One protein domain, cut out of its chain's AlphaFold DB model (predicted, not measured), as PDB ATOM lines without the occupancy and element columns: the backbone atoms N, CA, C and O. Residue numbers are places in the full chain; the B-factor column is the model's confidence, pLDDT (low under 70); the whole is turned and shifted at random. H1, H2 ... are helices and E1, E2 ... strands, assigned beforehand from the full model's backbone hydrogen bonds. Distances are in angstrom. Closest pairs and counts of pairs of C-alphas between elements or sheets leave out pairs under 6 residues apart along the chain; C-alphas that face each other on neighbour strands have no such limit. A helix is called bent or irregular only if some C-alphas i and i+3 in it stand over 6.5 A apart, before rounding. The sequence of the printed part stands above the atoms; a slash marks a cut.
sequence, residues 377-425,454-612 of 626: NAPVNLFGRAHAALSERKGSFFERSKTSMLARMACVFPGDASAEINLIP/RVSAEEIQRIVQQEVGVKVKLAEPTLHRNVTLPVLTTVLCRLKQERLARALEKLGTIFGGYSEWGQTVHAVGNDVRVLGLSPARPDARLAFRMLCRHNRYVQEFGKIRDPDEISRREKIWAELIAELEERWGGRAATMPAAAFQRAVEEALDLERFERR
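AT A GLANCE: This is residues 377 to 425 and 454 to 612 of the 626 residues of the protein "NAD-dependent epimerase/dehydratase family protein" of Acidobacteria bacterium (UniProt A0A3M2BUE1). Two groups of helices meet at H1: to one side the helical hairpins H1 with H2 and H4 with H5, to the other H3 and H7 side by side, with the longest helix, H8, near H7 and H9 next to H8. A tiny sheet, E1 and E3, parallel, sits among H3, H4 and H5, and the small helix H6 lies far out on a loop, touching no helix. The printed part has 208 residues with nine named helices and three named strands, in the order H1 H2 E1 E2 H3 E3 H4 H5 H6 H7 H8 H9, and is mostly helix. It is compact, with a radius of gyration of the C-alphas of 18.8 A and spans of 53 by 46 by 30 A.

HOW THE PARTS SIT: E1, residues 412 to 414, and E3, residues 473 to 475, are parallel neighbours at 36 degrees, with N 413 and O 473 2.9 A apart. The closest C-alphas of E1 and H5, residues 498 to 514, are those of Pro 414 and Gly 512, 5.5 A apart. H4, residues 477 to 494, forms a hairpin with H5 at a shallow tilt of 7 degrees, closest at the C-alphas of Thr 489 and Ala 501, 4.8 A. H1, residues 377 to 391, is the hub. It forms a hairpin with H2, residues 397 to 410, at 23 degrees, closest at the C-alphas of Ala 386 and Ala 407, 4.7 A. H1 touches H5 through residues 378 to 382 alone, closest at the C-alphas of Pro 379 and Leu 507, 6.5 A. H7, residues 540 to 553, touches H1 with residues 547 to 552 alone, closest at the C-alphas of Val 380 and Cys 548, 6.6 A. H3, residues 457 to 468, touches H7 at a shallow tilt of 31 degrees, the same way, closest at the C-alphas of Ile 463 and Arg 545, 6.1 A. H8, residues 563 to 584, and H9, residues 593 to 603, only just touch, with 3 pairs of C-alphas within 8 A, closest at Leu 580 and Ala 599, 7.6 A. E2, residues 423 to 425, pairs with no named strand. Every O i to N i+4 pair is within hydrogen-bond range in H1, H2, H3, H7, H8 and H9, against 12 of 14 in H4 and 11 of 13 in H5.

IN THESE COORDINATES: H1 begins at C-alpha 377 (205.811, 252.231, 283.069). H8 is 30.5 A long, H5 24.3 A and H4 23.8 A; H4 is irregular, only just, with C-alphas 482 and 485 6.7 A apart. H6 is residues 526 to 529. H9 ends at C-alpha 603 (223.573, 243.783, 267.444).

THE WHOLE: The C-alphas farthest apart are those of Ser 396 and Val 530, 62.5 A. Residues 426 to 453 are cut out, with 11.8 A between C-alphas 425 and 454. The link H5 to H6 is long. The mean pLDDT of the printed part is 82.8; 31 residues are under 70, among them 477 to 484 and 508 to 520.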
ATOM      1  N   ASN A 377     205.557 252.004 284.492       76.62
ATOM      2  CA  ASN A 377     205.811 252.231 283.069       76.62
ATOM      3  C   ASN A 377     205.224 253.562 282.591       76.62
ATOM      4  O   ASN A 377     205.778 254.192 281.695       76.62
ATOM      5  N   ALA A 378     204.124 254.035 283.183       72.62
ATOM      6  CA  ALA A 378     203.486 255.284 282.771       72.62
ATOM      7  C   ALA A 378     204.418 256.520 282.879       72.62
ATOM      8  O   ALA A 378     204.540 257.230 281.873       72.62
ATOM      9  N   PRO A 379     205.123 256.768 284.005       72.62
ATOM     10  CA  PRO A 379     206.150 257.809 284.091       72.62
ATOM     11  C   PRO A 379     207.321 257.609 283.133       72.62
ATOM     12  O   PRO A 379     207.700 258.553 282.448       72.62
ATOM     13  N   VAL A 380     207.874 256.393 283.037       80.38
ATOM     14  CA  VAL A 380     209.001 256.101 282.129       80.38
ATOM     15  C   VAL A 380     208.613 256.426 280.685       80.38
ATOM     16  O   VAL A 380     209.347 257.106 279.970       80.38
ATOM     17  N   ASN A 381     207.401 256.040 280.291       81.00
ATOM     18  CA  ASN A 381     206.829 256.339 278.987       81.00
ATOM     19  C   ASN A 381     206.604 257.842 278.772       81.00
ATOM     20  O   ASN A 381     206.817 258.357 277.675       81.00
ATOM     21  N   LEU A 382     206.160 258.566 279.804       78.75
ATOM     22  CA  LEU A 382     205.992 260.016 279.742       78.75
ATOM     23  C   LEU A 382     207.335 260.726 279.537       78.75
ATOM     24  O   LEU A 382     207.455 261.534 278.614       78.75
ATOM     25  N   PHE A 383     208.338 260.397 280.348       81.38
ATOM     26  CA  PHE A 383     209.667 260.995 280.260       81.38
ATOM     27  C   PHE A 383     210.353 260.652 278.941       81.38
ATOM     28  O   PHE A 383     210.894 261.543 278.294       81.38
ATOM     29  N   GLY A 384     210.255 259.408 278.471       78.12
ATOM     30  CA  GLY A 384     210.816 259.020 277.177       78.12
ATOM     31  C   GLY A 384     210.178 259.737 275.989       78.12
ATOM     32  O   GLY A 384     210.881 260.182 275.082       78.12
ATOM     33  N   ARG A 385     208.858 259.964 276.011       79.06
ATOM     34  CA  ARG A 385     208.203 260.797 274.986       79.06
ATOM     35  C   ARG A 385     208.628 262.262 275.064       79.06
ATOM     36  O   ARG A 385     208.812 262.886 274.023       79.06
ATOM     37  N   ALA A 386     208.806 262.801 276.270       78.00
ATOM     38  CA  ALA A 386     209.335 264.150 276.451       78.00
ATOM     39  C   ALA A 386     210.779 264.265 275.925       78.00
ATOM     40  O   ALA A 386     211.110 265.272 275.305       78.00
ATOM     41  N   HIS A 387     211.607 263.224 276.094       79.75
ATOM     42  CA  HIS A 387     212.941 263.152 275.494       79.75
ATOM     43  C   HIS A 387     212.886 263.258 273.973       79.75
ATOM     44  O   HIS A 387     213.541 264.117 273.395       79.75
ATOM     45  N   ALA A 388     212.079 262.404 273.332       78.31
ATOM     46  CA  ALA A 388     211.955 262.376 271.878       78.31
ATOM     47  C   ALA A 388     211.534 263.748 271.334       78.31
ATOM     48  O   ALA A 388     212.158 264.265 270.413       78.31
ATOM     49  N   ALA A 389     210.561 264.393 271.984       73.94
ATOM     50  CA  ALA A 389     210.110 265.735 271.624       73.94
ATOM     51  C   ALA A 389     211.188 266.825 271.807       73.94
ATOM     52  O   ALA A 389     211.196 267.804 271.067       73.94
ATOM     53  N   LEU A 390     212.092 266.685 272.786       72.81
ATOM     54  CA  LEU A 390     213.216 267.610 272.989       72.81
ATOM     55  C   LEU A 390     214.363 267.382 271.996       72.81
ATOM     56  O   LEU A 390     215.070 268.332 271.660       72.81
ATOM     57  N   SER A 391     214.553 266.140 271.554       72.00
ATOM     58  CA  SER A 391     215.625 265.737 270.639       72.00
ATOM     59  C   SER A 391     215.255 265.946 269.163       72.00
ATOM     60  O   SER A 391     216.133 266.200 268.336       72.00
ATOM     61  N   GLU A 392     213.968 265.897 268.810       68.38
ATOM     62  CA  GLU A 392     213.479 266.166 267.455       68.38
ATOM     63  C   GLU A 392     213.616 267.660 267.086       68.38
ATOM     64  O   GLU A 392     212.864 268.521 267.537       68.38
ATOM     65  N   ARG A 393     214.565 267.995 266.198       58.91
ATOM     66  CA  ARG A 393     214.775 269.362 265.668       58.91
ATOM     67  C   ARG A 393     213.853 269.716 264.485       58.91
ATOM     68  O   ARG A 393     214.287 270.399 263.558       58.91
ATOM     69  N   LYS A 394     212.598 269.259 264.475       56.38
ATOM     70  CA  LYS A 394     211.640 269.549 263.387       56.38
ATOM     71  C   LYS A 394     210.709 270.714 263.756       56.38
ATOM     72  O   LYS A 394     210.286 270.831 264.900       56.38
ATOM     73  N   GLY A 395     210.385 271.573 262.784       64.12
ATOM     74  CA  GLY A 395     209.421 272.677 262.931       64.12
ATOM     75  C   GLY A 395     210.027 274.086 263.042       64.12
ATOM     76  O   GLY A 395     211.244 274.266 263.140       64.12
ATOM     77  N   SER A 396     209.154 275.100 263.005       72.88
ATOM     78  CA  SER A 396     209.526 276.517 263.123       72.88
ATOM     79  C   SER A 396     210.128 276.830 264.501       72.88
ATOM     80  O   SER A 396     209.953 276.085 265.466       72.88
ATOM     81  N   PHE A 397     210.848 277.950 264.633       72.44
ATOM     82  CA  PHE A 397     211.405 278.386 265.923       72.44
ATOM     83  C   PHE A 397     210.346 278.445 267.040       72.44
ATOM     84  O   PHE A 397     210.599 277.984 268.154       72.44
ATOM     85  N   PHE A 398     209.146 278.933 266.719       69.81
ATOM     86  CA  PHE A 398     208.035 279.033 267.662       69.81
ATOM     87  C   PHE A 398     207.519 277.658 268.116       69.81
ATOM     88  O   PHE A 398     207.384 277.420 269.317       69.81
ATOM     89  N   GLU A 399     207.321 276.718 267.187       69.56
ATOM     90  CA  GLU A 399     206.880 275.352 267.517       69.56
ATOM     91  C   GLU A 399     207.936 274.577 268.315       69.56
ATOM     92  O   GLU A 399     207.602 273.859 269.261       69.56
ATOM     93  N   ARG A 400     209.226 274.789 268.023       69.25
ATOM     94  CA  ARG A 400     210.332 274.220 268.813       69.25
ATOM     95  C   ARG A 400     210.338 274.750 270.248       69.25
ATOM     96  O   ARG A 400     210.478 273.972 271.191       69.25
ATOM     97  N   SER A 401     210.143 276.058 270.425       72.56
ATOM     98  CA  SER A 401     210.088 276.690 271.751       72.56
ATOM     99  C   SER A 401     208.908 276.170 272.580       72.56
ATOM    100  O   SER A 401     209.078 275.739 273.724       72.56
ATOM    101  N   LYS A 402     207.720 276.099 271.967       73.62
ATOM    102  CA  LYS A 402     206.505 275.550 272.582       73.62
ATOM    103  C   LYS A 402     206.666 274.076 272.968       73.62
ATOM    104  O   LYS A 402     206.354 273.705 274.099       73.62
ATOM    105  N   THR A 403     207.205 273.248 272.072       70.50
ATOM    106  CA  THR A 403     207.446 271.814 272.318       70.50
ATOM    107  C   THR A 403     208.453 271.602 273.447       70.50
ATOM    108  O   THR A 403     208.220 270.795 274.348       70.50
ATOM    109  N   SER A 404     209.532 272.391 273.473       72.38
ATOM    110  CA  SER A 404     210.529 272.344 274.545       72.38
ATOM    111  C   SER A 404     209.950 272.736 275.907       72.38
ATOM    112  O   SER A 404     210.238 272.089 276.918       72.38
ATOM    113  N   MET A 405     209.091 273.760 275.947       73.06
ATOM    114  CA  MET A 405     208.391 274.168 277.164       73.06
ATOM    115  C   MET A 405     207.469 273.057 277.688       73.06
ATOM    116  O   MET A 405     207.554 272.697 278.862       73.06
ATOM    117  N   LEU A 406     206.643 272.472 276.814       70.56
ATOM    118  CA  LEU A 406     205.729 271.377 277.160       70.56
ATOM    119  C   LEU A 406     206.479 270.141 277.673       70.56
ATOM    120  O   LEU A 406     206.086 269.546 278.676       70.56
ATOM    121  N   ALA A 407     207.591 269.781 277.033       72.56
ATOM    122  CA  ALA A 407     208.417 268.666 277.474       72.56
ATOM    123  C   ALA A 407     209.056 268.932 278.847       72.56
ATOM    124  O   ALA A 407     209.030 268.058 279.710       72.56
ATOM    125  N   ARG A 408     209.556 270.147 279.111       73.12
ATOM    126  CA  ARG A 408     210.092 270.522 280.436       73.12
ATOM    127  C   ARG A 408     209.036 270.460 281.537       73.12
ATOM    128  O   ARG A 408     209.348 270.022 282.640       73.12
ATOM    129  N   MET A 409     207.804 270.864 281.230       69.44
ATOM    130  CA  MET A 409     206.653 270.746 282.132       69.44
ATOM    131  C   MET A 409     206.320 269.281 282.445       69.44
ATOM    132  O   MET A 409     205.976 268.961 283.578       69.44
ATOM    133  N   ALA A 410     206.494 268.385 281.471       69.44
ATOM    134  CA  ALA A 410     206.278 266.950 281.637       69.44
ATOM    135  C   ALA A 410     207.368 266.236 282.462       69.44
ATOM    136  O   ALA A 410     207.144 265.127 282.935       69.44
ATOM    137  N   CYS A 411     208.544 266.850 282.632       76.56
ATOM    138  CA  CYS A 411     209.716 266.266 283.298       76.56
ATOM    139  C   CYS A 411     209.806 266.629 284.787       76.56
ATOM    140  O   CYS A 411     210.902 266.804 285.327       76.56
ATOM    141  N   VAL A 412     208.665 266.778 285.456       74.38
ATOM    142  CA  VAL A 412     208.594 266.993 286.903       74.38
ATOM    143  C   VAL A 412     208.078 265.717 287.550       74.38
ATOM    144  O   VAL A 412     207.006 265.236 287.196       74.38
ATOM    145  N   PHE A 413     208.845 265.167 288.488       72.38
ATOM    146  CA  PHE A 413     208.443 264.006 289.269       72.38
ATOM    147  C   PHE A 413     208.125 264.458 290.701       72.38
ATOM    148  O   PHE A 413     209.000 265.027 291.360       72.38
ATOM    149  N   PRO A 414     206.887 264.272 291.186       69.19
ATOM    150  CA  PRO A 414     206.534 264.557 292.565       69.19
ATOM    151  C   PRO A 414     207.196 263.506 293.446       69.19
ATOM    152  O   PRO A 414     206.800 262.347 293.423       69.19
ATOM    153  N   GLY A 415     208.210 263.901 294.204       72.19
ATOM    154  CA  GLY A 415     208.916 262.986 295.084       72.19
ATOM    155  C   GLY A 415     209.885 263.705 296.003       72.19
ATOM    156  O   GLY A 415     210.600 264.614 295.576       72.19
ATOM    157  N   ASP A 416     209.915 263.294 297.268       71.69
ATOM    158  CA  ASP A 416     211.050 263.602 298.124       71.69
ATOM    159  C   ASP A 416     212.240 262.719 297.736       71.69
ATOM    160  O   ASP A 416     212.077 261.520 297.530       71.69
ATOM    161  N   ALA A 417     213.430 263.310 297.635       75.25
ATOM    162  CA  ALA A 417     214.641 262.618 297.207       75.25
ATOM    163  C   ALA A 417     214.994 261.407 298.088       75.25
ATOM    164  O   ALA A 417     215.498 260.416 297.564       75.25
ATOM    165  N   SER A 418     214.697 261.466 299.393       75.00
ATOM    166  CA  SER A 418     214.976 260.376 300.336       75.00
ATOM    167  C   SER A 418     213.876 259.313 300.392       75.00
ATOM    168  O   SER A 418     214.052 258.303 301.069       75.00
ATOM    169  N   ALA A 419     212.733 259.525 299.726       77.56
ATOM    170  CA  ALA A 419     211.623 258.585 299.788       77.56
ATOM    171  C   ALA A 419     212.019 257.260 299.125       77.56
ATOM    172  O   ALA A 419     212.324 257.217 297.931       77.56
ATOM    173  N   GLU A 420     211.994 256.185 299.909       80.81
ATOM    174  CA  GLU A 420     212.260 254.830 299.440       80.81
ATOM    175  C   GLU A 420     210.991 254.178 298.893       80.81
ATOM    176  O   GLU A 420     209.923 254.219 299.508       80.81
ATOM    177  N   ILE A 421     211.126 253.536 297.738       82.12
ATOM    178  CA  ILE A 421     210.051 252.838 297.044       82.12
ATOM    179  C   ILE A 421     210.411 251.357 296.945       82.12
ATOM    180  O   ILE A 421     211.532 250.977 296.593       82.12
ATOM    181  N   ASN A 422     209.436 250.502 297.253       88.12
ATOM    182  CA  ASN A 422     209.587 249.056 297.184       88.12
ATOM    183  C   ASN A 422     209.180 248.557 295.791       88.12
ATOM    184  O   ASN A 422     208.004 248.288 295.539       88.12
ATOM    185  N   LEU A 423     210.152 248.502 294.875       90.31
ATOM    186  CA  LEU A 423     209.973 247.916 293.548       90.31
ATOM    187  C   LEU A 423     210.434 246.458 293.577       90.31
ATOM    188  O   LEU A 423     211.592 246.183 293.886       90.31
ATOM    189  N   ILE A 424     209.537 245.538 293.234       92.75
ATOM    190  CA  ILE A 424     209.820 244.105 293.194       92.75
ATOM    191  C   ILE A 424     209.657 243.583 291.759       92.75
ATOM    192  O   ILE A 424     208.637 243.854 291.121       92.75
ATOM    193  N   PRO A 425     210.637 242.860 291.202       95.00
ATOM    194  CA  PRO A 425     210.491 242.273 289.873       95.00
ATOM    195  C   PRO A 425     209.422 241.178 289.822       95.00
ATOM    196  O   PRO A 425     209.260 240.410 290.774       95.00
ATOM    197  N   ARG A 454     215.552 248.510 298.626       86.50
ATOM    198  CA  ARG A 454     214.657 249.588 298.171       86.50
ATOM    199  C   ARG A 454     215.402 250.599 297.297       86.50
ATOM    200  O   ARG A 454     216.621 250.711 297.369       86.50
ATOM    201  N   VAL A 455     214.656 251.331 296.469       86.81
ATOM    202  CA  VAL A 455     215.208 252.384 295.604       86.81
ATOM    203  C   VAL A 455     214.682 253.747 296.029       86.81
ATOM    204  O   VAL A 455     213.478 253.907 296.243       86.81
ATOM    205  N   SER A 456     215.562 254.738 296.148       85.81
ATOM    206  CA  SER A 456     215.139 256.103 296.465       85.81
ATOM    207  C   SER A 456     214.594 256.837 295.235       85.81
ATOM    208  O   SER A 456     214.939 256.530 294.088       85.81
ATOM    209  N   ALA A 457     213.762 257.859 295.444       82.69
ATOM    210  CA  ALA A 457     213.301 258.712 294.348       82.69
ATOM    211  C   ALA A 457     214.470 259.411 293.620       82.69
ATOM    212  O   ALA A 457     214.408 259.614 292.405       82.69
ATOM    213  N   GLU A 458     215.552 259.744 294.334       84.88
ATOM    214  CA  GLU A 458     216.776 260.278 293.730       84.88
ATOM    215  C   GLU A 458     217.461 259.252 292.813       84.88
ATOM    216  O   GLU A 458     217.880 259.579 291.700       84.88
ATOM    217  N   GLU A 459     217.552 257.992 293.239       88.75
ATOM    218  CA  GLU A 459     218.109 256.919 292.414       88.75
ATOM    219  C   GLU A 459     217.252 256.661 291.169       88.75
ATOM    220  O   GLU A 459     217.803 256.537 290.073       88.75
ATOM    221  N   ILE A 460     215.919 256.670 291.295       87.25
ATOM    222  CA  ILE A 460     214.994 256.608 290.150       87.25
ATOM    223  C   ILE A 460     215.279 257.750 289.174       87.25
ATOM    224  O   ILE A 460     215.458 257.511 287.978       87.25
ATOM    225  N   GLN A 461     215.363 258.989 289.669       86.38
ATOM    226  CA  GLN A 461     215.662 260.167 288.853       86.38
ATOM    227  C   GLN A 461     217.000 260.004 288.113       86.38
ATOM    228  O   GLN A 461     217.089 260.289 286.916       86.38
ATOM    229  N   ARG A 462     218.034 259.517 288.809       90.06
ATOM    230  CA  ARG A 462     219.368 259.273 288.249       90.06
ATOM    231  C   ARG A 462     219.336 258.204 287.156       90.06
ATOM    232  O   ARG A 462     219.915 258.419 286.093       90.06
ATOM    233  N   ILE A 463     218.645 257.087 287.381       92.00
ATOM    234  CA  ILE A 463     218.507 256.002 286.397       92.00
ATOM    235  C   ILE A 463     217.740 256.488 285.165       92.00
ATOM    236  O   ILE A 463     218.198 256.267 284.046       92.00
ATOM    237  N   VAL A 464     216.629 257.212 285.345       88.44
ATOM    238  CA  VAL A 464     215.877 257.800 284.223       88.44
ATOM    239  C   VAL A 464     216.764 258.757 283.425       88.44
ATOM    240  O   VAL A 464     216.806 258.675 282.201       88.44
ATOM    241  N   GLN A 465     217.532 259.624 284.085       88.75
ATOM    242  CA  GLN A 465     218.461 260.516 283.391       88.75
ATOM    243  C   GLN A 465     219.520 259.747 282.585       88.75
ATOM    244  O   GLN A 465     219.839 260.163 281.472       88.75
ATOM    245  N   GLN A 466     220.059 258.652 283.126       91.75
ATOM    246  CA  GLN A 466     221.089 257.842 282.468       91.75
ATOM    247  C   GLN A 466     220.545 257.028 281.287       91.75
ATOM    248  O   GLN A 466     221.172 256.995 280.234       91.75
ATOM    249  N   GLU A 467     219.400 256.368 281.456       92.12
ATOM    250  CA  GLU A 467     218.868 255.414 280.471       92.12
ATOM    251  C   GLU A 467     217.924 256.068 279.454       92.12
ATOM    252  O   GLU A 467     217.882 255.667 278.288       92.12
ATOM    253  N   VAL A 468     217.170 257.088 279.877       86.50
ATOM    254  CA  VAL A 468     216.181 257.798 279.047       86.50
ATOM    255  C   VAL A 468     216.738 259.117 278.500       86.50
ATOM    256  O   VAL A 468     216.238 259.615 277.498       86.50
ATOM    257  N   GLY A 469     217.775 259.691 279.120       83.19
ATOM    258  CA  GLY A 469     218.415 260.926 278.642       83.19
ATOM    259  C   GLY A 469     217.689 262.216 279.043       83.19
ATOM    260  O   GLY A 469     217.939 263.274 278.466       83.19
ATOM    261  N   VAL A 470     216.786 262.162 280.029       79.56
ATOM    262  CA  VAL A 470     215.957 263.307 280.445       79.56
ATOM    263  C   VAL A 470     216.272 263.769 281.853       79.56
ATOM    264  O   VAL A 470     216.255 262.981 282.798       79.56
ATOM    265  N   LYS A 471     216.443 265.088 282.004       80.81
ATOM    266  CA  LYS A 471     216.576 265.729 283.312       80.81
ATOM    267  C   LYS A 471     215.218 265.892 283.966       80.81
ATOM    268  O   LYS A 471     214.549 266.910 283.800       80.81
ATOM    269  N   VAL A 472     214.837 264.878 284.728       79.31
ATOM    270  CA  VAL A 472     213.673 264.926 285.608       79.31
ATOM    271  C   VAL A 472     213.996 265.826 286.799       79.31
ATOM    272  O   VAL A 472     215.077 265.721 287.376       79.31
ATOM    273  N   LYS A 473     213.094 266.739 287.161       80.62
ATOM    274  CA  LYS A 473     213.196 267.551 288.381       80.62
ATOM    275  C   LYS A 473     212.299 266.956 289.456       80.62
ATOM    276  O   LYS A 473     211.106 266.789 289.216       80.62
ATOM    277  N   LEU A 474     212.858 266.693 290.632       77.81
ATOM    278  CA  LEU A 474     212.058 266.358 291.804       77.81
ATOM    279  C   LEU A 474     211.339 267.613 292.307       77.81
ATOM    280  O   LEU A 474     211.954 268.670 292.472       77.81
ATOM    281  N   ALA A 475     210.038 267.492 292.530       73.12
ATOM    282  CA  ALA A 475     209.223 268.506 293.180       73.12
ATOM    283  C   ALA A 475     208.671 267.945 294.489       73.12
ATOM    284  O   ALA A 475     208.307 266.773 294.555       73.12
ATOM    285  N   GLU A 476     208.589 268.789 295.520       70.62
ATOM    286  CA  GLU A 476     207.971 268.382 296.782       70.62
ATOM    287  C   GLU A 476     206.513 267.954 296.504       70.62
ATOM    288  O   GLU A 476     205.780 268.724 295.869       70.62
ATOM    289  N   PRO A 477     206.095 266.738 296.897       68.12
ATOM    290  CA  PRO A 477     204.827 266.167 296.441       68.12
ATOM    291  C   PRO A 477     203.588 266.983 296.816       68.12
ATOM    292  O   PRO A 477     202.662 267.081 296.011       68.12
ATOM    293  N   THR A 478     203.567 267.598 298.002       65.81
ATOM    294  CA  THR A 478     202.423 268.384 298.490       65.81
ATOM    295  C   THR A 478     202.239 269.651 297.658       65.81
ATOM    296  O   THR A 478     201.141 269.931 297.176       65.81
ATOM    297  N   LEU A 479     203.322 270.394 297.426       65.12
ATOM    298  CA  LEU A 479     203.355 271.576 296.567       65.12
ATOM    299  C   LEU A 479     203.064 271.213 295.107       65.12
ATOM    300  O   LEU A 479     202.365 271.951 294.404       65.12
ATOM    301  N   HIS A 480     203.593 270.082 294.639       69.75
ATOM    302  CA  HIS A 480     203.317 269.618 293.292       69.75
ATOM    303  C   HIS A 480     201.824 269.336 293.117       69.75
ATOM    304  O   HIS A 480     201.217 269.891 292.212       69.75
ATOM    305  N   ARG A 481     201.211 268.559 294.015       69.38
ATOM    306  CA  ARG A 481     199.797 268.174 293.936       69.38
ATOM    307  C   ARG A 481     198.840 269.351 294.112       69.38
ATOM    308  O   ARG A 481     197.907 269.479 293.333       69.38
ATOM    309  N   ASN A 482     199.056 270.194 295.121       67.00
ATOM    310  CA  ASN A 482     198.065 271.202 295.507       67.00
ATOM    311  C   ASN A 482     198.196 272.511 294.712       67.00
ATOM    312  O   ASN A 482     197.252 273.291 294.664       67.00
ATOM    313  N   VAL A 483     199.359 272.772 294.104       64.44
ATOM    314  CA  VAL A 483     199.637 274.050 293.425       64.44
ATOM    315  C   VAL A 483     200.142 273.833 292.007       64.44
ATOM    316  O   VAL A 483     199.558 274.345 291.055       64.44
ATOM    317  N   THR A 484     201.225 273.068 291.843       67.88
ATOM    318  CA  THR A 484     201.893 272.959 290.536       67.88
ATOM    319  C   THR A 484     201.011 272.243 289.520       67.88
ATOM    320  O   THR A 484     200.847 272.733 288.411       67.88
ATOM    321  N   LEU A 485     200.418 271.111 289.897       72.75
ATOM    322  CA  LEU A 485     199.645 270.241 289.024       72.75
ATOM    323  C   LEU A 485     198.344 270.909 288.535       72.75
ATOM    324  O   LEU A 485     198.174 270.950 287.323       72.75
ATOM    325  N   PRO A 486     197.489 271.535 289.374       74.00
ATOM    326  CA  PRO A 486     196.292 272.235 288.894       74.00
ATOM    327  C   PRO A 486     196.609 273.376 287.924       74.00
ATOM    328  O   PRO A 486     195.958 273.519 286.884       74.00
ATOM    329  N   VAL A 487     197.641 274.173 288.227       72.19
ATOM    330  CA  VAL A 487     198.102 275.255 287.346       72.19
ATOM    331  C   VAL A 487     198.592 274.674 286.022       72.19
ATOM    332  O   VAL A 487     198.203 275.137 284.950       72.19
ATOM    333  N   LEU A 488     199.415 273.631 286.090       72.06
ATOM    334  CA  LEU A 488     200.034 273.009 284.932       72.06
ATOM    335  C   LEU A 488     199.004 272.312 284.035       72.06
ATOM    336  O   LEU A 488     199.011 272.550 282.830       72.06
ATOM    337  N   THR A 489     198.064 271.553 284.601       74.44
ATOM    338  CA  THR A 489     196.916 270.977 283.885       74.44
ATOM    339  C   THR A 489     196.092 272.074 283.215       74.44
ATOM    340  O   THR A 489     195.821 271.979 282.020       74.44
ATOM    341  N   THR A 490     195.748 273.153 283.928       73.19
ATOM    342  CA  THR A 490     194.956 274.261 283.362       73.19
ATOM    343  C   THR A 490     195.659 274.895 282.160       73.19
ATOM    344  O   THR A 490     195.040 275.132 281.121       73.19
ATOM    345  N   VAL A 491     196.969 275.142 282.271       73.56
ATOM    346  CA  VAL A 491     197.788 275.672 281.171       73.56
ATOM    347  C   VAL A 491     197.828 274.690 279.997       73.56
ATOM    348  O   VAL A 491     197.629 275.100 278.855       73.56
ATOM    349  N   LEU A 492     198.031 273.398 280.252       76.88
ATOM    350  CA  LEU A 492     198.068 272.369 279.210       76.88
ATOM    351  C   LEU A 492     196.731 272.228 278.478       76.88
ATOM    352  O   LEU A 492     196.720 272.150 277.250       76.88
ATOM    353  N   CYS A 493     195.610 272.262 279.198       76.19
ATOM    354  CA  CYS A 493     194.275 272.255 278.603       76.19
ATOM    355  C   CYS A 493     194.054 273.491 277.719       76.19
ATOM    356  O   CYS A 493     193.611 273.349 276.579       76.19
ATOM    357  N   ARG A 494     194.468 274.689 278.164       79.38
ATOM    358  CA  ARG A 494     194.433 275.912 277.330       79.38
ATOM    359  C   ARG A 494     195.286 275.792 276.064       79.38
ATOM    360  O   ARG A 494     194.915 276.323 275.022       79.38
ATOM    361  N   LEU A 495     196.397 275.060 276.128       74.00
ATOM    362  CA  LEU A 495     197.263 274.767 274.981       74.00
ATOM    363  C   LEU A 495     196.775 273.584 274.117       74.00
ATOM    364  O   LEU A 495     197.508 273.151 273.225       74.00
ATOM    365  N   LYS A 496     195.560 273.064 274.356       77.81
ATOM    366  CA  LYS A 496     194.972 271.887 273.686       77.81
ATOM    367  C   LYS A 496     195.811 270.607 273.840       77.81
ATOM    368  O   LYS A 496     195.822 269.743 272.968       77.81
ATOM    369  N   GLN A 497     196.527 270.474 274.959       75.81
ATOM    370  CA  GLN A 497     197.380 269.327 275.300       75.81
ATOM    371  C   GLN A 497     196.733 268.420 276.358       75.81
ATOM    372  O   GLN A 497     197.365 268.020 277.336       75.81
ATOM    373  N   GLU A 498     195.467 268.051 276.161       76.50
ATOM    374  CA  GLU A 498     194.686 267.276 277.141       76.50
ATOM    375  C   GLU A 498     195.305 265.914 277.479       76.50
ATOM    376  O   GLU A 498     195.272 265.469 278.625       76.50
ATOM    377  N   ARG A 499     195.918 265.245 276.495       70.69
ATOM    378  CA  ARG A 499     196.583 263.950 276.716       70.69
ATOM    379  C   ARG A 499     197.754 264.067 277.690       70.69
ATOM    380  O   ARG A 499     197.974 263.157 278.485       70.69
ATOM    381  N   LEU A 500     198.500 265.169 277.614       70.50
ATOM    382  CA  LEU A 500     199.629 265.428 278.499       70.50
ATOM    383  C   LEU A 500     199.149 265.822 279.899       70.50
ATOM    384  O   LEU A 500     199.692 265.326 280.881       70.50
ATOM    385  N   ALA A 501     198.094 266.638 279.976       71.31
ATOM    386  CA  ALA A 501     197.454 267.016 281.234       71.31
ATOM    387  C   ALA A 501     196.988 265.776 282.019       71.31
ATOM    388  O   ALA A 501     197.435 265.559 283.141       71.31
ATOM    389  N   ARG A 502     196.224 264.879 281.376       75.31
ATOM    390  CA  ARG A 502     195.769 263.618 281.993       75.31
ATOM    391  C   ARG A 502     196.924 262.712 282.424       75.31
ATOM    392  O   ARG A 502     196.833 262.028 283.439       75.31
ATOM    393  N   ALA A 503     198.014 262.673 281.653       71.94
ATOM    394  CA  ALA A 503     199.186 261.876 282.010       71.94
ATOM    395  C   ALA A 503     199.886 262.410 283.270       71.94
ATOM    396  O   ALA A 503     200.325 261.613 284.099       71.94
ATOM    397  N   LEU A 504     199.968 263.734 283.425       71.06
ATOM    398  CA  LEU A 504     200.561 264.373 284.599       71.06
ATOM    399  C   LEU A 504     199.664 264.281 285.826       71.06
ATOM    400  O   LEU A 504     200.171 264.020 286.912       71.06
ATOM    401  N   GLU A 505     198.347 264.386 285.656       73.56
ATOM    402  CA  GLU A 505     197.391 264.105 286.730       73.56
ATOM    403  C   GLU A 505     197.527 262.675 287.225       73.56
ATOM    404  O   GLU A 505     197.706 262.448 288.417       73.56
ATOM    405  N   LYS A 506     197.559 261.705 286.307       71.25
ATOM    406  CA  LYS A 506     197.759 260.299 286.654       71.25
ATOM    407  C   LYS A 506     199.088 260.064 287.375       71.25
ATOM    408  O   LYS A 506     199.134 259.298 288.333       71.25
ATOM    409  N   LEU A 507     200.159 260.725 286.938       71.06
ATOM    410  CA  LEU A 507     201.462 260.661 287.599       71.06
ATOM    411  C   LEU A 507     201.399 261.276 289.005       71.06
ATOM    412  O   LEU A 507     201.908 260.677 289.945       71.06
ATOM    413  N   GLY A 508     200.725 262.413 289.176       67.00
ATOM    414  CA  GLY A 508     200.492 263.041 290.476       67.00
ATOM    415  C   GLY A 508     199.657 262.179 291.424       67.00
ATOM    416  O   GLY A 508     200.012 262.044 292.590       67.00
ATOM    417  N   THR A 509     198.598 261.540 290.932       66.50
ATOM    418  CA  THR A 509     197.745 260.643 291.726       66.50
ATOM    419  C   THR A 509     198.500 259.384 292.152       66.50
ATOM    420  O   THR A 509     198.427 258.988 293.313       66.50
ATOM    421  N   ILE A 510     199.266 258.776 291.239       65.94
ATOM    422  CA  ILE A 510     199.975 257.516 291.500       65.94
ATOM    423  C   ILE A 510     201.287 257.729 292.252       65.94
ATOM    424  O   ILE A 510     201.622 256.902 293.074       65.94
ATOM    425  N   PHE A 511     202.060 258.785 292.008       66.19
ATOM    426  CA  PHE A 511     203.370 258.963 292.662       66.19
ATOM    427  C   PHE A 511     203.345 260.023 293.753       66.19
ATOM    428  O   PHE A 511     204.106 259.932 294.710       66.19
ATOM    429  N   GLY A 512     202.406 260.969 293.705       63.06
ATOM    430  CA  GLY A 512     202.253 261.966 294.761       63.06
ATOM    431  C   GLY A 512     201.937 261.345 296.122       63.06
ATOM    432  O   GLY A 512     202.365 261.881 297.128       63.06
ATOM    433  N   GLY A 513     201.248 260.200 296.188       62.69
ATOM    434  CA  GLY A 513     201.106 259.446 297.439       62.69
ATOM    435  C   GLY A 513     202.394 258.714 297.827       62.69
ATOM    436  O   GLY A 513     202.879 258.866 298.949       62.69
ATOM    437  N   TYR A 514     202.950 257.952 296.882       67.44
ATOM    438  CA  TYR A 514     203.993 256.937 297.082       67.44
ATOM    439  C   TYR A 514     205.427 257.475 297.099       67.44
ATOM    440  O   TYR A 514     206.352 256.741 297.421       67.44
ATOM    441  N   SER A 515     205.632 258.746 296.776       60.16
ATOM    442  CA  SER A 515     206.944 259.400 296.803       60.16
ATOM    443  C   SER A 515     207.018 260.500 297.873       60.16
ATOM    444  O   SER A 515     207.875 261.377 297.823       60.16
ATOM    445  N   GLU A 516     206.117 260.465 298.857       65.69
ATOM    446  CA  GLU A 516     206.141 261.324 300.046       65.69
ATOM    447  C   GLU A 516     206.841 260.667 301.250       65.69
ATOM    448  O   GLU A 516     206.851 259.445 301.389       65.69
ATOM    449  N   TRP A 517     207.314 261.487 302.196       55.00
ATOM    450  CA  TRP A 517     207.847 261.037 303.490       55.00
ATOM    451  C   TRP A 517     206.871 260.148 304.272       55.00
ATOM    452  O   TRP A 517     205.729 260.540 304.517       55.00
ATOM    453  N   GLY A 518     207.344 258.997 304.758       53.09
ATOM    454  CA  GLY A 518     206.544 258.089 305.586       53.09
ATOM    455  C   GLY A 518     205.634 257.163 304.784       53.09
ATOM    456  O   GLY A 518     204.501 256.903 305.188       53.09
ATOM    457  N   GLN A 519     206.120 256.713 303.627       63.94
ATOM    458  CA  GLN A 519     205.622 255.496 303.010       63.94
ATOM    459  C   GLN A 519     205.940 254.281 303.868       63.94
ATOM    460  O   GLN A 519     206.927 254.249 304.605       63.94
ATOM    461  N   THR A 520     205.076 253.282 303.749       67.69
ATOM    462  CA  THR A 520     205.180 252.075 304.547       67.69
ATOM    463  C   THR A 520     206.400 251.274 304.129       67.69
ATOM    464  O   THR A 520     206.522 250.815 302.994       67.69
ATOM    465  N   VAL A 521     207.299 251.076 305.084       74.19
ATOM    466  CA  VAL A 521     208.418 250.153 304.946       74.19
ATOM    467  C   VAL A 521     207.884 248.762 305.257       74.19
ATOM    468  O   VAL A 521     207.452 248.503 306.375       74.19
ATOM    469  N   HIS A 522     207.871 247.868 304.275       82.12
ATOM    470  CA  HIS A 522     207.392 246.501 304.479       82.12
ATOM    471  C   HIS A 522     208.507 245.630 305.059       82.12
ATOM    472  O   HIS A 522     209.629 245.628 304.530       82.12
ATOM    473  N   ALA A 523     208.190 244.900 306.132       84.19
ATOM    474  CA  ALA A 523     209.011 243.795 306.611       84.19
ATOM    475  C   ALA A 523     209.112 242.725 305.520       84.19
ATOM    476  O   ALA A 523     208.183 242.554 304.731       84.19
ATOM    477  N   VAL A 524     210.239 242.026 305.489       86.25
ATOM    478  CA  VAL A 524     210.509 240.891 304.602       86.25
ATOM    479  C   VAL A 524     211.129 239.776 305.437       86.25
ATOM    480  O   VAL A 524     211.699 240.050 306.495       86.25
ATOM    481  N   GLY A 525     211.039 238.527 304.984       88.25
ATOM    482  CA  GLY A 525     211.595 237.390 305.714       88.25
ATOM    483  C   GLY A 525     210.759 236.124 305.598       88.25
ATOM    484  O   GLY A 525     211.338 235.049 305.459       88.25
ATOM    485  N   ASN A 526     209.423 236.215 305.586       91.00
ATOM    486  CA  ASN A 526     208.584 235.030 305.378       91.00
ATOM    487  C   ASN A 526     208.708 234.446 303.970       91.00
ATOM    488  O   ASN A 526     208.576 233.235 303.800       91.00
ATOM    489  N   ASP A 527     209.033 235.262 302.971       92.00
ATOM    490  CA  ASP A 527     209.345 234.792 301.621       92.00
ATOM    491  C   ASP A 527     210.512 233.788 301.634       92.00
ATOM    492  O   ASP A 527     210.477 232.768 300.953       92.00
ATOM    493  N   VAL A 528     211.505 234.003 302.493       93.31
ATOM    494  CA  VAL A 528     212.617 233.065 302.697       93.31
ATOM    495  C   VAL A 528     212.220 231.955 303.671       93.31
ATOM    496  O   VAL A 528     212.287 230.777 303.336       93.31
ATOM    497  N   ARG A 529     211.767 232.319 304.877       94.94
ATOM    498  CA  ARG A 529     211.512 231.396 305.995       94.94
ATOM    499  C   ARG A 529     210.409 230.381 305.705       94.94
ATOM    500  O   ARG A 529     210.531 229.222 306.086       94.94
ATOM    501  N   VAL A 530     209.318 230.826 305.085       94.62
ATOM    502  CA  VAL A 530     208.096 230.033 304.896       94.62
ATOM    503  C   VAL A 530     208.032 229.467 303.482       94.62
ATOM    504  O   VAL A 530     207.745 228.281 303.307       94.62
ATOM    505  N   LEU A 531     208.306 230.290 302.464       96.19
ATOM    506  CA  LEU A 531     208.221 229.839 301.069       96.19
ATOM    507  C   LEU A 531     209.502 229.119 300.609       96.19
ATOM    508  O   LEU A 531     209.457 228.313 299.676       96.19
ATOM    509  N   GLY A 532     210.622 229.323 301.310       94.88
ATOM    510  CA  GLY A 532     211.908 228.709 300.988       94.88
ATOM    511  C   GLY A 532     212.607 229.370 299.804       94.88
ATOM    512  O   GLY A 532     213.363 228.698 299.108       94.88
ATOM    513  N   LEU A 533     212.317 230.646 299.533       95.00
ATOM    514  CA  LEU A 533     212.992 231.386 298.474       95.00
ATOM    515  C   LEU A 533     214.427 231.748 298.869       95.00
ATOM    516  O   LEU A 533     214.755 231.852 300.050       95.00
ATOM    517  N   SER A 534     215.273 232.023 297.871       92.62
ATOM    518  CA  SER A 534     216.627 232.529 298.119       92.62
ATOM    519  C   SER A 534     216.599 233.818 298.961       92.62
ATOM    520  O   SER A 534     215.790 234.703 298.658       92.62
ATOM    521  N   PRO A 535     217.481 233.979 299.967       89.56
ATOM    522  CA  PRO A 535     217.622 235.236 300.699       89.56
ATOM    523  C   PRO A 535     218.171 236.371 299.827       89.56
ATOM    524  O   PRO A 535     217.944 237.540 300.132       89.56
ATOM    525  N   ALA A 536     218.854 236.049 298.724       89.94
ATOM    526  CA  ALA A 536     219.313 237.038 297.760       89.94
ATOM    527  C   ALA A 536     218.135 237.520 296.898       89.94
ATOM    528  O   ALA A 536     217.735 236.859 295.937       89.94
ATOM    529  N   ARG A 537     217.570 238.682 297.245       89.75
ATOM    530  CA  ARG A 537     216.516 239.339 296.455       89.75
ATOM    531  C   ARG A 537     217.122 240.157 295.311       89.75
ATOM    532  O   ARG A 537     218.186 240.751 295.502       89.75
ATOM    533  N   PRO A 538     216.450 240.259 294.148       89.44
ATOM    534  CA  PRO A 538     216.900 241.135 293.071       89.44
ATOM    535  C   PRO A 538     217.110 242.581 293.543       89.44
ATOM    536  O   PRO A 538     216.321 243.112 294.330       89.44
ATOM    537  N   ASP A 539     218.157 243.235 293.035       91.75
ATOM    538  CA  ASP A 539     218.391 244.662 293.277       91.75
ATOM    539  C   ASP A 539     217.356 245.488 292.494       91.75
ATOM    540  O   ASP A 539     217.311 245.456 291.256       91.75
ATOM    541  N   ALA A 540     216.524 246.248 293.215       91.56
ATOM    542  CA  ALA A 540     215.459 247.057 292.630       91.56
ATOM    543  C   ALA A 540     215.979 248.110 291.640       91.56
ATOM    544  O   ALA A 540     215.297 248.426 290.664       91.56
ATOM    545  N   ARG A 541     217.194 248.637 291.841       93.75
ATOM    546  CA  ARG A 541     217.815 249.631 290.950       93.75
ATOM    547  C   ARG A 541     218.186 249.008 289.620       93.75
ATOM    548  O   ARG A 541     217.929 249.597 288.571       93.75
ATOM    549  N   LEU A 542     218.776 247.814 289.655       95.00
ATOM    550  CA  LEU A 542     219.150 247.083 288.447       95.00
ATOM    551  C   LEU A 542     217.908 246.660 287.659       95.00
ATOM    552  O   LEU A 542     217.853 246.869 286.446       95.00
ATOM    553  N   ALA A 543     216.879 246.164 288.347       94.44
ATOM    554  CA  ALA A 543     215.609 245.828 287.715       94.44
ATOM    555  C   ALA A 543     214.916 247.064 287.109       94.44
ATOM    556  O   ALA A 543     214.473 247.030 285.962       94.44
ATOM    557  N   PHE A 544     214.888 248.194 287.823       94.06
ATOM    558  CA  PHE A 544     214.325 249.443 287.302       94.06
ATOM    559  C   PHE A 544     215.119 249.998 286.105       94.06
ATOM    560  O   PHE A 544     214.537 250.527 285.154       94.06
ATOM    561  N   ARG A 545     216.446 249.833 286.091       95.69
ATOM    562  CA  ARG A 545     217.283 250.166 284.930       95.69
ATOM    563  C   ARG A 545     216.920 249.311 283.716       95.69
ATOM    564  O   ARG A 545     216.746 249.854 282.623       95.69
ATOM    565  N   MET A 546     216.748 248.002 283.900       96.56
ATOM    566  CA  MET A 546     216.303 247.116 282.821       96.56
ATOM    567  C   MET A 546     214.893 247.453 282.345       96.56
ATOM    568  O   MET A 546     214.658 247.462 281.139       96.56
ATOM    569  N   LEU A 547     213.989 247.848 283.244       94.38
ATOM    570  CA  LEU A 547     212.671 248.361 282.871       94.38
ATOM    571  C   LEU A 547     212.773 249.588 281.953       94.38
ATOM    572  O   LEU A 547     212.062 249.667 280.950       94.38
ATOM    573  N   CYS A 548     213.662 250.538 282.263       93.75
ATOM    574  CA  CYS A 548     213.891 251.715 281.421       93.75
ATOM    575  C   CYS A 548     214.402 251.323 280.029       93.75
ATOM    576  O   CYS A 548     213.906 251.840 279.026       93.75
ATOM    577  N   ARG A 549     215.348 250.378 279.956       95.75
ATOM    578  CA  ARG A 549     215.892 249.860 278.690       95.75
ATOM    579  C   ARG A 549     214.831 249.139 277.870       95.75
ATOM    580  O   ARG A 549     214.662 249.454 276.698       95.75
ATOM    581  N   HIS A 550     214.064 248.251 278.494       95.12
ATOM    582  CA  HIS A 550     212.950 247.567 277.848       95.12
ATOM    583  C   HIS A 550     211.930 248.566 277.283       95.12
ATOM    584  O   HIS A 550     211.583 248.503 276.105       95.12
ATOM    585  N   ASN A 551     211.501 249.552 278.081       92.56
ATOM    586  CA  ASN A 551     210.575 250.581 277.602       92.56
ATOM    587  C   ASN A 551     211.169 251.385 276.435       92.56
ATOM    588  O   ASN A 551     210.441 251.700 275.497       92.56
ATOM    589  N   ARG A 552     212.468 251.706 276.467       92.00
ATOM    590  CA  ARG A 552     213.149 252.459 275.404       92.00
ATOM    591  C   ARG A 552     213.224 251.679 274.093       92.00
ATOM    592  O   ARG A 552     212.842 252.225 273.065       92.00
ATOM    593  N   TYR A 553     213.725 250.447 274.129       93.94
ATOM    594  CA  TYR A 553     214.056 249.696 272.916       93.94
ATOM    595  C   TYR A 553     212.894 248.823 272.430       93.94
ATOM    596  O   TYR A 553     212.585 248.821 271.245       93.94
ATOM    597  N   VAL A 554     212.204 248.123 273.332       93.69
ATOM    598  CA  VAL A 554     211.153 247.162 272.962       93.69
ATOM    599  C   VAL A 554     209.826 247.877 272.703       93.69
ATOM    600  O   VAL A 554     209.204 247.684 271.662       93.69
ATOM    601  N   GLN A 555     209.393 248.731 273.634       90.62
ATOM    602  CA  GLN A 555     208.060 249.358 273.587       90.62
ATOM    603  C   GLN A 555     208.052 250.769 272.986       90.62
ATOM    604  O   GLN A 555     206.977 251.345 272.779       90.62
ATOM    605  N   GLU A 556     209.230 251.351 272.757       89.56
ATOM    606  CA  GLU A 556     209.418 252.741 272.335       89.56
ATOM    607  C   GLU A 556     208.568 253.728 273.152       89.56
ATOM    608  O   GLU A 556     207.811 254.552 272.631       89.56
ATOM    609  N   PHE A 557     208.647 253.608 274.474       87.19
ATOM    610  CA  PHE A 557     207.905 254.428 275.428       87.19
ATOM    611  C   PHE A 557     206.370 254.347 275.267       87.19
ATOM    612  O   PHE A 557     205.636 255.340 275.419       87.19
ATOM    613  N   GLY A 558     205.875 253.150 274.933       84.00
ATOM    614  CA  GLY A 558     204.459 252.835 274.736       84.00
ATOM    615  C   GLY A 558     203.893 253.278 273.381       84.00
ATOM    616  O   GLY A 558     202.666 253.384 273.235       84.00
ATOM    617  N   LYS A 559     204.764 253.589 272.407       85.88
ATOM    618  CA  LYS A 559     204.370 253.815 271.006       85.88
ATOM    619  C   LYS A 559     203.953 252.505 270.346       85.88
ATOM    620  O   LYS A 559     202.918 252.477 269.678       85.88
ATOM    621  N   ILE A 560     204.691 251.426 270.600       88.75
ATOM    622  CA  ILE A 560     204.306 250.086 270.164       88.75
ATOM    623  C   ILE A 560     203.209 249.580 271.099       88.75
ATOM    624  O   ILE A 560     203.386 249.514 272.315       88.75
ATOM    625  N   ARG A 561     202.038 249.293 270.527       85.75
ATOM    626  CA  ARG A 561     200.832 248.883 271.271       85.75
ATOM    627  C   ARG A 561     200.244 247.569 270.796       85.75
ATOM    628  O   ARG A 561     199.357 247.048 271.469       85.75
ATOM    629  N   ASP A 562     200.673 247.086 269.633       90.75
ATOM    630  CA  ASP A 562     200.212 245.801 269.142       90.75
ATOM    631  C   ASP A 562     200.833 244.684 269.997       90.75
ATOM    632  O   ASP A 562     202.057 244.597 270.073       90.75
ATOM    633  N   PRO A 563     200.026 243.858 270.685       89.75
ATOM    634  CA  PRO A 563     200.566 242.859 271.600       89.75
ATOM    635  C   PRO A 563     201.401 241.768 270.922       89.75
ATOM    636  O   PRO A 563     202.265 241.194 271.580       89.75
ATOM    637  N   ASP A 564     201.139 241.464 269.647       93.00
ATOM    638  CA  ASP A 564     201.874 240.422 268.928       93.00
ATOM    639  C   ASP A 564     203.251 240.959 268.500       93.00
ATOM    640  O   ASP A 564     204.261 240.283 268.691       93.00
ATOM    641  N   GLU A 565     203.322 242.220 268.061       94.69
ATOM    642  CA  GLU A 565     204.598 242.905 267.818       94.69
ATOM    643  C   GLU A 565     205.421 243.082 269.101       94.69
ATOM    644  O   GLU A 565     206.622 242.818 269.102       94.69
ATOM    645  N   ILE A 566     204.793 243.476 270.217       93.94
ATOM    646  CA  ILE A 566     205.489 243.561 271.513       93.94
ATOM    647  C   ILE A 566     206.078 242.197 271.881       93.94
ATOM    648  O   ILE A 566     207.251 242.129 272.228       93.94
ATOM    649  N   SER A 567     205.306 241.114 271.747       95.06
ATOM    650  CA  SER A 567     205.785 239.755 272.024       95.06
ATOM    651  C   SER A 567     206.962 239.350 271.124       95.06
ATOM    652  O   SER A 567     207.950 238.804 271.618       95.06
ATOM    653  N   ARG A 568     206.913 239.661 269.819       95.50
ATOM    654  CA  ARG A 568     208.031 239.415 268.889       95.50
ATOM    655  C   ARG A 568     209.301 240.123 269.357       95.50
ATOM    656  O   ARG A 568     210.358 239.500 269.451       95.50
ATOM    657  N   ARG A 569     209.194 241.417 269.677       96.56
ATOM    658  CA  ARG A 569     210.325 242.221 270.155       96.56
ATOM    659  C   ARG A 569     210.837 241.732 271.509       96.56
ATOM    660  O   ARG A 569     212.042 241.624 271.695       96.56
ATOM    661  N   GLU A 570     209.949 241.382 272.435       96.06
ATOM    662  CA  GLU A 570     210.303 240.819 273.744       96.06
ATOM    663  C   GLU A 570     211.123 239.522 273.609       96.06
ATOM    664  O   GLU A 570     212.059 239.323 274.384       96.06
ATOM    665  N   LYS A 571     210.833 238.679 272.605       95.50
ATOM    666  CA  LYS A 571     211.580 237.435 272.347       95.50
ATOM    667  C   LYS A 571     213.010 237.724 271.899       95.50
ATOM    668  O   LYS A 571     213.963 237.292 272.541       95.50
ATOM    669  N   ILE A 572     213.149 238.536 270.849       96.69
ATOM    670  CA  ILE A 572     214.450 238.956 270.302       96.69
ATOM    671  C   ILE A 572     215.274 239.676 271.379       96.69
ATOM    672  O   ILE A 572     216.485 239.483 271.483       96.69
ATOM    673  N   TRP A 573     214.611 240.492 272.199       97.38
ATOM    674  CA  TRP A 573     215.223 241.194 273.319       97.38
ATOM    675  C   TRP A 573     215.760 240.239 274.386       97.38
ATOM    676  O   TRP A 573     216.891 240.412 274.826       97.38
ATOM    677  N   ALA A 574     214.991 239.225 274.792       96.44
ATOM    678  CA  ALA A 574     215.434 238.252 275.789       96.44
ATOM    679  C   ALA A 574     216.694 237.492 275.333       96.44
ATOM    680  O   ALA A 574     217.638 237.348 276.111       96.44
ATOM    681  N   GLU A 575     216.736 237.077 274.065       96.00
ATOM    682  CA  GLU A 575     217.913 236.451 273.449       96.00
ATOM    683  C   GLU A 575     219.110 237.417 273.418       96.00
ATOM    684  O   GLU A 575     220.227 237.044 273.775       96.00
ATOM    685  N   LEU A 576     218.880 238.688 273.059       96.75
ATOM    686  CA  LEU A 576     219.937 239.701 272.980       96.75
ATOM    687  C   LEU A 576     220.540 239.977 274.355       96.75
ATOM    688  O   LEU A 576     221.758 240.083 274.487       96.75
ATOM    689  N   ILE A 577     219.698 240.092 275.383       97.88
ATOM    690  CA  ILE A 577     220.157 240.275 276.759       97.88
ATOM    691  C   ILE A 577     221.025 239.094 277.192       97.88
ATOM    692  O   ILE A 577     222.067 239.328 277.796       97.88
ATOM    693  N   ALA A 578     220.665 237.857 276.842       96.56
ATOM    694  CA  ALA A 578     221.489 236.696 277.167       96.56
ATOM    695  C   ALA A 578     222.888 236.764 276.534       96.56
ATOM    696  O   ALA A 578     223.882 236.616 277.243       96.56
ATOM    697  N   GLU A 579     222.975 237.079 275.242       95.19
ATOM    698  CA  GLU A 579     224.259 237.234 274.542       95.19
ATOM    699  C   GLU A 579     225.094 238.407 275.077       95.19
ATOM    700  O   GLU A 579     226.325 238.357 275.101       95.19
ATOM    701  N   LEU A 580     224.445 239.507 275.466       95.94
ATOM    702  CA  LEU A 580     225.132 240.654 276.056       95.94
ATOM    703  C   LEU A 580     225.714 240.310 277.423       95.94
ATOM    704  O   LEU A 580     226.841 240.702 277.704       95.94
ATOM    705  N   GLU A 581     224.970 239.578 278.251       96.62
ATOM    706  CA  GLU A 581     225.439 239.138 279.566       96.62
ATOM    707  C   GLU A 581     226.635 238.195 279.463       96.62
ATOM    708  O   GLU A 581     227.604 238.358 280.206       96.62
ATOM    709  N   GLU A 582     226.599 237.264 278.509       95.44
ATOM    710  CA  GLU A 582     227.708 236.354 278.228       95.44
ATOM    711  C   GLU A 582     228.965 237.119 277.789       95.44
ATOM    712  O   GLU A 582     230.039 236.924 278.353       95.44
ATOM    713  N   ARG A 583     228.830 238.062 276.844       93.94
ATOM    714  CA  ARG A 583     229.958 238.888 276.374       93.94
ATOM    715  C   ARG A 583     230.497 239.844 277.435       93.94
ATOM    716  O   ARG A 583     231.689 240.136 277.440       93.94
ATOM    717  N   TRP A 584     229.627 240.380 278.288       94.50
ATOM    718  CA  TRP A 584     229.998 241.331 279.337       94.50
ATOM    719  C   TRP A 584     230.609 240.646 280.568       94.50
ATOM    720  O   TRP A 584     231.346 241.288 281.313       94.50
ATOM    721  N   GLY A 585     230.307 239.363 280.793       93.69
ATOM    722  CA  GLY A 585     230.725 238.630 281.991       93.69
ATOM    723  C   GLY A 585     229.901 238.981 283.235       93.69
ATOM    724  O   GLY A 585     230.374 238.837 284.362       93.69
ATOM    725  N   GLY A 586     228.672 239.476 283.060       93.00
ATOM    726  CA  GLY A 586     227.803 239.889 284.160       93.00
ATOM    727  C   GLY A 586     226.425 240.348 283.690       93.00
ATOM    728  O   GLY A 586     226.149 240.403 282.497       93.00
ATOM    729  N   ARG A 587     225.547 240.710 284.633       95.38
ATOM    730  CA  ARG A 587     224.168 241.135 284.329       95.38
ATOM    731  C   ARG A 587     224.143 242.358 283.421       95.38
ATOM    732  O   ARG A 587     224.826 243.339 283.705       95.38
ATOM    733  N   ALA A 588     223.267 242.377 282.417       96.38
ATOM    734  CA  ALA A 588     223.230 243.474 281.446       96.38
ATOM    735  C   ALA A 588     222.943 244.810 282.146       96.38
ATOM    736  O   ALA A 588     223.479 245.855 281.779       96.38
ATOM    737  N   ALA A 589     222.152 244.764 283.221       95.88
ATOM    738  CA  ALA A 589     221.834 245.891 284.088       95.88
ATOM    739  C   ALA A 589     223.063 246.603 284.690       95.88
ATOM    740  O   ALA A 589     222.958 247.773 285.048       95.88
ATOM    741  N   THR A 590     224.219 245.947 284.819       96.56
ATOM    742  CA  THR A 590     225.435 246.581 285.361       96.56
ATOM    743  C   THR A 590     226.239 247.326 284.297       96.56
ATOM    744  O   THR A 590     227.084 248.152 284.640       96.56
ATOM    745  N   MET A 591     225.957 247.097 283.009       96.88
ATOM    746  CA  MET A 591     226.613 247.813 281.916       96.88
ATOM    747  C   MET A 591     226.318 249.319 282.001       96.88
ATOM    748  O   MET A 591     225.151 249.702 282.157       96.88
ATOM    749  N   PRO A 592     227.320 250.198 281.818       96.06
ATOM    750  CA  PRO A 592     227.084 251.629 281.657       96.06
ATOM    751  C   PRO A 592     226.132 251.914 280.486       96.06
ATOM    752  O   PRO A 592     226.247 251.288 279.432       96.06
ATOM    753  N   ALA A 593     225.234 252.894 280.633       94.12
ATOM    754  CA  ALA A 593     224.177 253.177 279.651       94.12
ATOM    755  C   ALA A 593     224.706 253.364 278.212       94.12
ATOM    756  O   ALA A 593     224.150 252.804 277.272       94.12
ATOM    757  N   ALA A 594     225.822 254.083 278.042       94.19
ATOM    758  CA  ALA A 594     226.435 254.301 276.730       94.19
ATOM    759  C   ALA A 594     227.033 253.020 276.118       94.19
ATOM    760  O   ALA A 594     226.952 252.824 274.909       94.19
ATOM    761  N   ALA A 595     227.627 252.148 276.939       96.25
ATOM    762  CA  ALA A 595     228.164 250.869 276.475       96.25
ATOM    763  C   ALA A 595     227.033 249.912 276.083       96.25
ATOM    764  O   ALA A 595     227.094 249.288 275.030       96.25
ATOM    765  N   PHE A 596     225.973 249.862 276.895       96.94
ATOM    766  CA  PHE A 596     224.773 249.091 276.594       96.94
ATOM    767  C   PHE A 596     224.115 249.559 275.290       96.94
ATOM    768  O   PHE A 596     223.808 248.738 274.434       96.94
ATOM    769  N   GLN A 597     223.951 250.874 275.110       95.25
ATOM    770  CA  GLN A 597     223.383 251.441 273.887       95.25
ATOM    771  C   GLN A 597     224.178 251.031 272.641       95.25
ATOM    772  O   GLN A 597     223.578 250.512 271.705       95.25
ATOM    773  N   ARG A 598     225.510 251.193 272.648       95.44
ATOM    774  CA  ARG A 598     226.356 250.772 271.518       95.44
ATOM    775  C   ARG A 598     226.204 249.284 271.220       95.44
ATOM    776  O   ARG A 598     225.982 248.912 270.077       95.44
ATOM    777  N   ALA A 599     226.245 248.445 272.252       95.50
ATOM    778  CA  ALA A 599     226.145 247.002 272.078       95.50
ATOM    779  C   ALA A 599     224.778 246.560 271.514       95.50
ATOM    780  O   ALA A 599     224.714 245.589 270.761       95.50
ATOM    781  N   VAL A 600     223.695 247.273 271.850       95.69
ATOM    782  CA  VAL A 600     222.370 247.064 271.247       95.69
ATOM    783  C   VAL A 600     222.355 247.528 269.790       95.69
ATOM    784  O   VAL A 600     221.913 246.773 268.934       95.69
ATOM    785  N   GLU A 601     222.853 248.728 269.488       93.88
ATOM    786  CA  GLU A 601     222.881 249.288 268.124       93.88
ATOM    787  C   GLU A 601     223.751 248.460 267.157       93.88
ATOM    788  O   GLU A 601     223.411 248.316 265.980       93.88
ATOM    789  N   GLU A 602     224.838 247.868 267.659       94.00
ATOM    790  CA  GLU A 602     225.711 246.942 266.926       94.00
ATOM    791  C   GLU A 602     225.042 245.590 266.638       94.00
ATOM    792  O   GLU A 602     225.314 244.975 265.608       94.00
ATOM    793  N   ALA A 603     224.180 245.111 267.537       93.56
ATOM    794  CA  ALA A 603     223.573 243.783 267.444       93.56
ATOM    795  C   ALA A 603     222.167 243.786 266.820       93.56
ATOM    796  O   ALA A 603     221.707 242.751 266.328       93.56
ATOM    797  N   LEU A 604     221.474 244.926 266.847       94.75
ATOM    798  CA  LEU A 604     220.065 245.042 266.493       94.75
ATOM    799  C   LEU A 604     219.835 246.210 265.525       94.75
ATOM    800  O   LEU A 604     220.278 247.339 265.747       94.75
ATOM    801  N   ASP A 605     219.110 245.946 264.444       93.56
ATOM    802  CA  ASP A 605     218.475 246.988 263.648       93.56
ATOM    803  C   ASP A 605     217.263 247.494 264.435       93.56
ATOM    804  O   ASP A 605     216.278 246.778 264.589       93.56
ATOM    805  N   LEU A 606     217.347 248.713 264.975       90.94
ATOM    806  CA  LEU A 606     216.298 249.291 265.817       90.94
ATOM    807  C   LEU A 606     215.036 249.691 265.043       90.94
ATOM    808  O   LEU A 606     213.984 249.822 265.661       90.94
ATOM    809  N   GLU A 607     215.118 249.890 263.725       88.12
ATOM    810  CA  GLU A 607     213.964 250.280 262.913       88.12
ATOM    811  C   GLU A 607     213.066 249.070 262.644       88.12
ATOM    812  O   GLU A 607     211.852 249.126 262.846       88.12
ATOM    813  N   ARG A 608     213.671 247.942 262.255       91.75
ATOM    814  CA  ARG A 608     212.950 246.676 262.022       91.75
ATOM    815  C   ARG A 608     212.788 245.832 263.287       91.75
ATOM    816  O   ARG A 608     211.930 244.948 263.355       91.75
ATOM    817  N   PHE A 609     213.592 246.126 264.303       95.12
ATOM    818  CA  PHE A 609     213.779 245.305 265.493       95.12
ATOM    819  C   PHE A 609     214.199 243.872 265.121       95.12
ATOM    820  O   PHE A 609     213.566 242.892 265.508       95.12
ATOM    821  N   GLU A 610     215.251 243.760 264.309       94.06
ATOM    822  CA  GLU A 610     215.787 242.495 263.783       94.06
ATOM    823  C   GLU A 610     217.282 242.371 264.088       94.06
ATOM    824  O   GLU A 610     218.004 243.369 264.151       94.06
ATOM    825  N   ARG A 611     217.768 241.142 264.300       92.75
ATOM    826  CA  ARG A 611     219.194 240.898 264.548       92.75
ATOM    827  C   ARG A 611     220.008 241.288 263.316       92.75
ATOM    828  O   ARG A 611     219.694 240.867 262.206       92.75
ATOM    829  N   ARG A 612     221.085 242.050 263.511       89.88
ATOM    830  CA  ARG A 612     222.060 242.304 262.444       89.88
ATOM    831  C   ARG A 612     222.822 241.008 262.177       89.88
ATOM    832  O   ARG A 612     223.325 240.377 263.106       89.88
TER     833      ARG A 612